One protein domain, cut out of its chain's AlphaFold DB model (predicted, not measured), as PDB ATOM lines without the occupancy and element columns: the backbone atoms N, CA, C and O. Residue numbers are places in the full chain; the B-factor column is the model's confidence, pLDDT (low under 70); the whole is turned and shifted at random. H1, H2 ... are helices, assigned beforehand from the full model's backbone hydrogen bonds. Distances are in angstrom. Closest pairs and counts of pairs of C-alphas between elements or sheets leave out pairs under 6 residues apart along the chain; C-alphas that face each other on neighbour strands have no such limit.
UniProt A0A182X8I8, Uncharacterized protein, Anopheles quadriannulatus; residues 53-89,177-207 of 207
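This is residues 53 to 89 and 177 to 207 of the 207 residues of an uncharacterized protein of Anopheles quadriannulatus (UniProt A0A182X8I8). A small head of two short helices, H1 and H2, sits at one end of a long helix, H3, whose first residues pack on both of them; from residue 185 on, H3 and the residues after it stick out of the head as one long arm. The three helices run about perpendicular to one another in the head, and the arm makes most of the length. The printed part has 68 residues with three named helices, in the order H1, H2, H3, and no named strand; the class is all helix. With a radius of gyration of the C-alphas of 16.8 A the whole is only just extended, close to loose, and it spans 58 by 23 by 21 A.

H1, residues 54 to 62, and H2, residues 72 to 84, only just touch, with 3 pairs of C-alphas within 8 A, and H2 does so with residues 75 to 79 alone. Their closest C-alphas are those of Leu 60 and Arg 78, 6.5 A apart, and their lines stand at 71 degrees, only just about perpendicular. H3, residues 177 to 204, touches H1 with residues 178 to 182 alone; the closest C-alphas are those of Leu 56 and Gly 179, 5.2 A apart. The lines of H1 and H3 stand at 70.4 degrees, only just about perpendicular. H2 and H3 only just touch, with 3 pairs of C-alphas within 8 A, between residues 82 to 83 of H2 and residues 180 to 183 of H3. The closest C-alphas are those of Ile 82 and Phe 180, 6.6 A apart, and the lines are about perpendicular at 82 degrees. The helix packing is mostly crossed, with no touching pair at a shallow tilt. In H1, H2 and H3 every O i to N i+4 pair is within hydrogen-bond range.

H1 begins with C-alpha 54 at (-26.993, -31.595, -28.466) and measures 11.7 A from first to last C-alpha. A short link of 9 residues joins it to H2, residues 72 to 84, which measures 18.3 A. H3 runs from C-alpha 177 at (-31.383, -33.367, -15.149) to C-alpha 204 at (-39.807, -71.134, -28.408), 40.9 A.

The two C-alphas farthest apart are those of Val 66 and Lys 207, at 58.4 A. Residues 185 to 207, of which 185 to 204 belong to H3, stand free; the body without them spans 24 by 23 by 16 A. Residues 90 to 176 are cut out, and C-alphas 89 and 177 are 22.7 A apart across the cut, where the link from H2 to H3 lies. Lys 207 is the chain's last residue. The mean pLDDT of the printed part is 76.2, and residues 86 to 89, 177 to 179 and 195 to 207 are under 70.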
ATOM      1  N   GLN A  53     -29.844 -34.306 -29.893       89.88
ATOM      2  CA  GLN A  53     -28.801 -34.939 -29.075       89.88
ATOM      3  C   GLN A  53     -27.808 -33.937 -28.471       89.88
ATOM      4  O   GLN A  53     -26.929 -34.333 -27.705       89.88
ATOM      5  N   ASP A  54     -27.956 -32.650 -28.789       89.56
ATOM      6  CA  ASP A  54     -26.993 -31.595 -28.466       89.56
ATOM      7  C   ASP A  54     -26.747 -31.501 -26.958       89.56
ATOM      8  O   ASP A  54     -25.609 -31.353 -26.520       89.56
ATOM      9  N   ILE A  55     -27.799 -31.659 -26.147       86.81
ATOM     10  CA  ILE A  55     -27.696 -31.643 -24.680       86.81
ATOM     11  C   ILE A  55     -26.756 -32.751 -24.188       86.81
ATOM     12  O   ILE A  55     -25.913 -32.519 -23.319       86.81
ATOM     13  N   LEU A  56     -26.874 -33.959 -24.744       85.75
ATOM     14  CA  LEU A  56     -26.055 -35.100 -24.341       85.75
ATOM     15  C   LEU A  56     -24.602 -34.929 -24.791       85.75
ATOM     16  O   LEU A  56     -23.683 -35.152 -23.999       85.75
ATOM     17  N   GLU A  57     -24.387 -34.513 -26.038       87.44
ATOM     18  CA  GLU A  57     -23.041 -34.271 -26.559       87.44
ATOM     19  C   GLU A  57     -22.325 -33.171 -25.787       87.44
ATOM     20  O   GLU A  57     -21.169 -33.341 -25.392       87.44
ATOM     21  N   LYS A  58     -23.035 -32.071 -25.517       86.50
ATOM     22  CA  LYS A  58     -22.517 -30.950 -24.741       86.50
ATOM     23  C   LYS A  58     -22.097 -31.412 -23.351       86.50
ATOM     24  O   LYS A  58     -20.975 -31.128 -22.951       86.50
ATOM     25  N   LYS A  59     -22.920 -32.196 -22.646       84.81
ATOM     26  CA  LYS A  59     -22.551 -32.730 -21.322       84.81
ATOM     27  C   LYS A  59     -21.325 -33.632 -21.359       84.81
ATOM     28  O   LYS A  59     -20.462 -33.540 -20.487       84.81
ATOM     29  N   LEU A  60     -21.240 -34.513 -22.351       87.75
ATOM     30  CA  LEU A  60     -20.124 -35.448 -22.459       87.75
ATOM     31  C   LEU A  60     -18.802 -34.730 -22.773       87.75
ATOM     32  O   LEU A  60     -17.751 -35.114 -22.251       87.75
ATOM     33  N   ARG A  61     -18.847 -33.680 -23.600       87.19
ATOM     34  CA  ARG A  61     -17.686 -32.837 -23.914       87.19
ATOM     35  C   ARG A  61     -17.296 -31.961 -22.725       87.19
ATOM     36  O   ARG A  61     -16.161 -32.055 -22.273       87.19
ATOM     37  N   GLN A  62     -18.255 -31.255 -22.120       86.12
ATOM     38  CA  GLN A  62     -18.025 -30.345 -20.988       86.12
ATOM     39  C   GLN A  62     -17.438 -31.028 -19.751       86.12
ATOM     40  O   GLN A  62     -16.588 -30.448 -19.083       86.12
ATOM     41  N   LYS A  63     -17.800 -32.289 -19.468       84.31
ATOM     42  CA  LYS A  63     -17.161 -33.060 -18.382       84.31
ATOM     43  C   LYS A  63     -15.661 -33.314 -18.587       84.31
ATOM     44  O   LYS A  63     -15.008 -33.834 -17.690       84.31
ATOM     45  N   GLY A  64     -15.125 -33.000 -19.763       78.94
ATOM     46  CA  GLY A  64     -13.704 -33.045 -20.073       78.94
ATOM     47  C   GLY A  64     -12.925 -31.766 -19.817       78.94
ATOM     48  O   GLY A  64     -11.712 -31.791 -20.015       78.94
ATOM     49  N   GLY A  65     -13.586 -30.667 -19.442       83.44
ATOM     50  CA  GLY A  65     -12.958 -29.347 -19.437       83.44
ATOM     51  C   GLY A  65     -12.428 -29.003 -20.830       83.44
ATOM     52  O   GLY A  65     -13.184 -29.000 -21.794       83.44
ATOM     53  N   VAL A  66     -11.117 -28.777 -20.939       83.19
ATOM     54  CA  VAL A  66     -10.422 -28.452 -22.202       83.19
ATOM     55  C   VAL A  66     -10.278 -29.674 -23.131       83.19
ATOM     56  O   VAL A  66      -9.985 -29.540 -24.317       83.19
ATOM     57  N   TYR A  67     -10.490 -30.896 -22.626       83.44
ATOM     58  CA  TYR A  67     -10.323 -32.121 -23.410       83.44
ATOM     59  C   TYR A  67     -11.632 -32.559 -24.091       83.44
ATOM     60  O   TYR A  67     -12.348 -33.453 -23.619       83.44
ATOM     61  N   ASP A  68     -11.931 -31.954 -25.241       84.69
ATOM     62  CA  ASP A  68     -13.179 -32.165 -25.997       84.69
ATOM     63  C   ASP A  68     -13.274 -33.500 -26.748       84.69
ATOM     64  O   ASP A  68     -14.365 -33.913 -27.153       84.69
ATOM     65  N   HIS A  69     -12.151 -34.194 -26.926       88.19
ATOM     66  CA  HIS A  69     -12.058 -35.433 -27.698       88.19
ATOM     67  C   HIS A  69     -11.591 -36.597 -26.817       88.19
ATOM     68  O   HIS A  69     -10.430 -36.993 -26.895       88.19
ATOM     69  N   PRO A  70     -12.467 -37.150 -25.955       87.94
ATOM     70  CA  PRO A  70     -12.081 -38.217 -25.045       87.94
ATOM     71  C   PRO A  70     -11.693 -39.504 -25.779       87.94
ATOM     72  O   PRO A  70     -12.359 -39.912 -26.733       87.94
ATOM     73  N   SER A  71     -10.687 -40.209 -25.254       91.94
ATOM     74  CA  SER A  71     -10.483 -41.626 -25.569       91.94
ATOM     75  C   SER A  71     -11.716 -42.455 -25.157       91.94
ATOM     76  O   SER A  71     -12.498 -42.019 -24.301       91.94
ATOM     77  N   PRO A  72     -11.907 -43.673 -25.700       92.81
ATOM     78  CA  PRO A  72     -13.033 -44.528 -25.320       92.81
ATOM     79  C   PRO A  72     -13.132 -44.783 -23.806       92.81
ATOM     80  O   PRO A  72     -14.231 -44.760 -23.249       92.81
ATOM     81  N   LEU A  73     -11.991 -44.955 -23.125       90.62
ATOM     82  CA  LEU A  73     -11.936 -45.158 -21.675       90.62
ATOM     83  C   LEU A  73     -12.364 -43.895 -20.914       90.62
ATOM     84  O   LEU A  73     -13.213 -43.957 -20.024       90.62
ATOM     85  N   SER A  74     -11.851 -42.730 -21.313       88.50
ATOM     86  CA  SER A  74     -12.240 -41.449 -20.717       88.50
ATOM     87  C   SER A  74     -13.726 -41.151 -20.933       88.50
ATOM     88  O   SER A  74     -14.400 -40.666 -20.027       88.50
ATOM     89  N   CYS A  75     -14.270 -41.495 -22.103       90.81
ATOM     90  CA  CYS A  75     -15.697 -41.393 -22.393       90.81
ATOM     91  C   CYS A  75     -16.527 -42.256 -21.429       90.81
ATOM     92  O   CYS A  75     -17.495 -41.770 -20.841       90.81
ATOM     93  N   LEU A  76     -16.108 -43.503 -21.184       90.50
ATOM     94  CA  LEU A  76     -16.777 -44.396 -20.237       90.50
ATOM     95  C   LEU A  76     -16.773 -43.831 -18.810       90.50
ATOM     96  O   LEU A  76     -17.806 -43.856 -18.137       90.50
ATOM     97  N   HIS A  77     -15.650 -43.265 -18.361       87.88
ATOM     98  CA  HIS A  77     -15.574 -42.602 -17.059       87.88
ATOM     99  C   HIS A  77     -16.498 -41.386 -16.973       87.88
ATOM    100  O   HIS A  77     -17.203 -41.235 -15.978       87.88
ATOM    101  N   ARG A  78     -16.583 -40.560 -18.023       89.62
ATOM    102  CA  ARG A  78     -17.524 -39.427 -18.067       89.62
ATOM    103  C   ARG A  78     -18.979 -39.885 -18.028       89.62
ATOM    104  O   ARG A  78     -19.777 -39.292 -17.308       89.62
ATOM    105  N   ILE A  79     -19.331 -40.959 -18.733       89.88
ATOM    106  CA  ILE A  79     -20.679 -41.545 -18.665       89.88
ATOM    107  C   ILE A  79     -20.962 -42.041 -17.245       89.88
ATOM    108  O   ILE A  79     -22.001 -41.708 -16.680       89.88
ATOM    109  N   ARG A  80     -20.018 -42.764 -16.628       87.44
ATOM    110  CA  ARG A  80     -20.133 -43.223 -15.237       87.44
ATOM    111  C   ARG A  80     -20.346 -42.051 -14.276       87.44
ATOM    112  O   ARG A  80     -21.206 -42.134 -13.409       87.44
ATOM    113  N   MET A  81     -19.639 -40.942 -14.483       84.88
ATOM    114  CA  MET A  81     -19.831 -39.698 -13.736       84.88
ATOM    115  C   MET A  81     -21.214 -39.082 -13.924       84.88
ATOM    116  O   MET A  81     -21.747 -38.499 -12.991       84.88
ATOM    117  N   ILE A  82     -21.775 -39.105 -15.137       87.19
ATOM    118  CA  ILE A  82     -23.132 -38.589 -15.393       87.19
ATOM    119  C   ILE A  82     -24.168 -39.463 -14.692       87.19
ATOM    120  O   ILE A  82     -25.094 -38.933 -14.097       87.19
ATOM    121  N   VAL A  83     -23.994 -40.786 -14.729       87.12
ATOM    122  CA  VAL A  83     -24.955 -41.729 -14.147       87.12
ATOM    123  C   VAL A  83     -24.890 -41.755 -12.618       87.12
ATOM    124  O   VAL A  83     -25.926 -41.798 -11.969       87.12
ATOM    125  N   ILE A  84     -23.689 -41.763 -12.033       85.38
ATOM    126  CA  ILE A  84     -23.521 -41.957 -10.583       85.38
ATOM    127  C   ILE A  84     -23.385 -40.622  -9.832       85.38
ATOM    128  O   ILE A  84     -23.547 -40.577  -8.616       85.38
ATOM    129  N   GLY A  85     -23.056 -39.525 -10.520       72.50
ATOM    130  CA  GLY A  85     -22.879 -38.200  -9.910       72.50
ATOM    131  C   GLY A  85     -21.619 -38.038  -9.042       72.50
ATOM    132  O   GLY A  85     -21.292 -36.920  -8.665       72.50
ATOM    133  N   LYS A  86     -20.873 -39.116  -8.752       63.72
ATOM    134  CA  LYS A  86     -19.642 -39.106  -7.939       63.72
ATOM    135  C   LYS A  86     -18.411 -39.470  -8.764       63.72
ATOM    136  O   LYS A  86     -18.491 -40.397  -9.573       63.72
ATOM    137  N   SER A  87     -17.275 -38.812  -8.476       58.91
ATOM    138  CA  SER A  87     -15.945 -39.206  -8.983       58.91
ATOM    139  C   SER A  87     -15.735 -40.708  -8.780       58.91
ATOM    140  O   SER A  87     -15.971 -41.180  -7.662       58.91
ATOM    141  N   PRO A  88     -15.323 -41.489  -9.804       56.78
ATOM    142  CA  PRO A  88     -15.147 -42.933  -9.664       56.78
ATOM    143  C   PRO A  88     -14.215 -43.304  -8.501       56.78
ATOM    144  O   PRO A  88     -14.415 -44.350  -7.887       56.78
ATOM    145  N   THR A  89     -13.281 -42.423  -8.137       56.94
ATOM    146  CA  THR A  89     -12.366 -42.586  -7.001       56.94
ATOM    147  C   THR A  89     -13.082 -42.614  -5.642       56.94
ATOM    148  O   THR A  89     -12.653 -43.319  -4.738       56.94
ATOM    149  N   SER A 177     -30.268 -32.405 -15.115       59.72
ATOM    150  CA  SER A 177     -31.383 -33.367 -15.149       59.72
ATOM    151  C   SER A 177     -31.654 -33.921 -16.556       59.72
ATOM    152  O   SER A 177     -31.712 -35.138 -16.734       59.72
ATOM    153  N   ASP A 178     -31.713 -33.068 -17.586       64.88
ATOM    154  CA  ASP A 178     -32.203 -33.458 -18.925       64.88
ATOM    155  C   ASP A 178     -31.333 -34.548 -19.591       64.88
ATOM    156  O   ASP A 178     -31.787 -35.604 -20.021       64.88
ATOM    157  N   GLY A 179     -30.018 -34.344 -19.645       68.06
ATOM    158  CA  GLY A 179     -29.099 -35.369 -20.165       68.06
ATOM    159  C   GLY A 179     -28.978 -36.646 -19.312       68.06
ATOM    160  O   GLY A 179     -28.613 -37.687 -19.859       68.06
ATOM    161  N   PHE A 180     -29.292 -36.601 -18.010       71.62
ATOM    162  CA  PHE A 180     -29.400 -37.819 -17.197       71.62
ATOM    163  C   PHE A 180     -30.650 -38.612 -17.599       71.62
ATOM    164  O   PHE A 180     -30.564 -39.820 -17.827       71.62
ATOM    165  N   GLU A 181     -31.778 -37.925 -17.802       75.69
ATOM    166  CA  GLU A 181     -33.019 -38.513 -18.309       75.69
ATOM    167  C   GLU A 181     -32.807 -39.217 -19.659       75.69
ATOM    168  O   GLU A 181     -33.230 -40.360 -19.833       75.69
ATOM    169  N   CYS A 182     -32.048 -38.613 -20.583       72.62
ATOM    170  CA  CYS A 182     -31.695 -39.241 -21.863       72.62
ATOM    171  C   CYS A 182     -30.951 -40.580 -21.696       72.62
ATOM    172  O   CYS A 182     -31.266 -41.566 -22.375       72.62
ATOM    173  N   ILE A 183     -29.967 -40.644 -20.791       79.44
ATOM    174  CA  ILE A 183     -29.189 -41.867 -20.540       79.44
ATOM    175  C   ILE A 183     -30.064 -42.929 -19.869       79.44
ATOM    176  O   ILE A 183     -30.048 -44.094 -20.284       79.44
ATOM    177  N   MET A 184     -30.870 -42.536 -18.883       80.88
ATOM    178  CA  MET A 184     -31.787 -43.438 -18.188       80.88
ATOM    179  C   MET A 184     -32.871 -43.983 -19.122       80.88
ATOM    180  O   MET A 184     -33.132 -45.188 -19.118       80.88
ATOM    181  N   GLY A 185     -33.431 -43.147 -19.999       79.94
ATOM    182  CA  GLY A 185     -34.379 -43.561 -21.030       79.94
ATOM    183  C   GLY A 185     -33.777 -44.581 -22.003       79.94
ATOM    184  O   GLY A 185     -34.406 -45.596 -22.323       79.94
ATOM    185  N   TYR A 186     -32.523 -44.381 -22.429       79.44
ATOM    186  CA  TYR A 186     -31.810 -45.351 -23.265       79.44
ATOM    187  C   TYR A 186     -31.558 -46.683 -22.538       79.44
ATOM    188  O   TYR A 186     -31.802 -47.753 -23.111       79.44
ATOM    189  N   LEU A 187     -31.104 -46.639 -21.281       79.12
ATOM    190  CA  LEU A 187     -30.883 -47.831 -20.457       79.12
ATOM    191  C   LEU A 187     -32.185 -48.609 -20.247       79.12
ATOM    192  O   LEU A 187     -32.215 -49.815 -20.500       79.12
ATOM    193  N   GLY A 188     -33.274 -47.921 -19.899       82.44
ATOM    194  CA  GLY A 188     -34.605 -48.509 -19.759       82.44
ATOM    195  C   GLY A 188     -35.062 -49.209 -21.040       82.44
ATOM    196  O   GLY A 188     -35.421 -50.388 -21.016       82.44
ATOM    197  N   LYS A 189     -34.939 -48.544 -22.198       79.44
ATOM    198  CA  LYS A 189     -35.256 -49.138 -23.509       79.44
ATOM    199  C   LYS A 189     -34.412 -50.382 -23.811       79.44
ATOM    200  O   LYS A 189     -34.926 -51.360 -24.360       79.44
ATOM    201  N   LYS A 190     -33.116 -50.363 -23.480       80.12
ATOM    202  CA  LYS A 190     -32.189 -51.478 -23.737       80.12
ATOM    203  C   LYS A 190     -32.474 -52.683 -22.837       80.12
ATOM    204  O   LYS A 190     -32.477 -53.808 -23.338       80.12
ATOM    205  N   ILE A 191     -32.755 -52.451 -21.554       81.31
ATOM    206  CA  ILE A 191     -33.143 -53.493 -20.592       81.31
ATOM    207  C   ILE A 191     -34.485 -54.101 -20.994       81.31
ATOM    208  O   ILE A 191     -34.593 -55.321 -21.095       81.31
ATOM    209  N   HIS A 192     -35.473 -53.270 -21.338       77.75
ATOM    210  CA  HIS A 192     -36.777 -53.747 -21.788       77.75
ATOM    211  C   HIS A 192     -36.648 -54.633 -23.037       77.75
ATOM    212  O   HIS A 192     -37.113 -55.767 -23.039       77.75
ATOM    213  N   LYS A 193     -35.890 -54.192 -24.050       76.38
ATOM    214  CA  LYS A 193     -35.618 -54.983 -25.264       76.38
ATOM    215  C   LYS A 193     -34.883 -56.302 -24.979       76.38
ATOM    216  O   LYS A 193     -35.096 -57.276 -25.704       76.38
ATOM    217  N   LYS A 194     -34.003 -56.342 -23.972       73.44
ATOM    218  CA  LYS A 194     -33.323 -57.573 -23.538       73.44
ATOM    219  C   LYS A 194     -34.326 -58.534 -22.894       73.44
ATOM    220  O   LYS A 194     -34.383 -59.680 -23.320       73.44
ATOM    221  N   ASN A 195     -35.176 -58.046 -21.992       67.56
ATOM    222  CA  ASN A 195     -36.193 -58.851 -21.309       67.56
ATOM    223  C   ASN A 195     -37.258 -59.397 -22.273       67.56
ATOM    224  O   ASN A 195     -37.598 -60.574 -22.201       67.56
ATOM    225  N   THR A 196     -37.715 -58.606 -23.251       65.88
ATOM    226  CA  THR A 196     -38.649 -59.089 -24.286       65.88
ATOM    227  C   THR A 196     -38.027 -60.188 -25.154       65.88
ATOM    228  O   THR A 196     -38.708 -61.129 -25.546       65.88
ATOM    229  N   ARG A 197     -36.718 -60.114 -25.444       58.34
ATOM    230  CA  ARG A 197     -36.006 -61.170 -26.189       58.34
ATOM    231  C   ARG A 197     -35.830 -62.451 -25.376       58.34
ATOM    232  O   ARG A 197     -35.838 -63.521 -25.976       58.34
ATOM    233  N   THR A 198     -35.670 -62.355 -24.058       58.94
ATOM    234  CA  THR A 198     -35.590 -63.525 -23.171       58.94
ATOM    235  C   THR A 198     -36.939 -64.244 -23.095       58.94
ATOM    236  O   THR A 198     -36.988 -65.446 -23.331       58.94
ATOM    237  N   LEU A 199     -38.041 -63.499 -22.936       55.69
ATOM    238  CA  LEU A 199     -39.404 -64.053 -22.918       55.69
ATOM    239  C   LEU A 199     -39.782 -64.766 -24.230       55.69
ATOM    240  O   LEU A 199     -40.412 -65.820 -24.214       55.69
ATOM    241  N   ILE A 200     -39.354 -64.234 -25.381       57.00
ATOM    242  CA  ILE A 200     -39.595 -64.878 -26.685       57.00
ATOM    243  C   ILE A 200     -38.783 -66.176 -26.831       57.00
ATOM    244  O   ILE A 200     -39.265 -67.127 -27.442       57.00
ATOM    245  N   LYS A 201     -37.568 -66.249 -26.273       52.31
ATOM    246  CA  LYS A 201     -36.755 -67.476 -26.314       52.31
ATOM    247  C   LYS A 201     -37.328 -68.583 -25.430       52.31
ATOM    248  O   LYS A 201     -37.322 -69.733 -25.854       52.31
ATOM    249  N   GLU A 202     -37.869 -68.243 -24.263       55.50
ATOM    250  CA  GLU A 202     -38.512 -69.220 -23.372       55.50
ATOM    251  C   GLU A 202     -39.794 -69.805 -23.987       55.50
ATOM    252  O   GLU A 202     -40.032 -71.004 -23.879       55.50
ATOM    253  N   HIS A 203     -40.575 -69.016 -24.733       51.16
ATOM    254  CA  HIS A 203     -41.749 -69.527 -25.457       51.16
ATOM    255  C   HIS A 203     -41.430 -70.390 -26.690       51.16
ATOM    256  O   HIS A 203     -42.289 -71.154 -27.124       51.16
ATOM    257  N   ILE A 204     -40.220 -70.308 -27.256       55.38
ATOM    258  CA  ILE A 204     -39.807 -71.134 -28.408       55.38
ATOM    259  C   ILE A 204     -39.228 -72.493 -27.966       55.38
ATOM    260  O   ILE A 204     -39.175 -73.416 -28.769       55.38
ATOM    261  N   HIS A 205     -38.840 -72.660 -26.698       51.88
ATOM    262  CA  HIS A 205     -38.374 -73.946 -26.146       51.88
ATOM    263  C   HIS A 205     -39.463 -74.773 -25.440       51.88
ATOM    264  O   HIS A 205     -39.166 -75.827 -24.887       51.88
ATOM    265  N   LEU A 206     -40.720 -74.322 -25.483       49.62
ATOM    266  CA  LEU A 206     -41.885 -75.005 -24.903       49.62
ATOM    267  C   LEU A 206     -42.875 -75.537 -25.965       49.62
ATOM    268  O   LEU A 206     -44.026 -75.829 -25.644       49.62
ATOM    269  N   LYS A 207     -42.441 -75.675 -27.222       41.12
ATOM    270  CA  LYS A 207     -43.157 -76.374 -28.302       41.12
ATOM    271  C   LYS A 207     -42.247 -77.407 -28.941       41.12
ATOM    272  O   LYS A 207     -42.794 -78.446 -29.360       41.12
TER     273      LYS A 207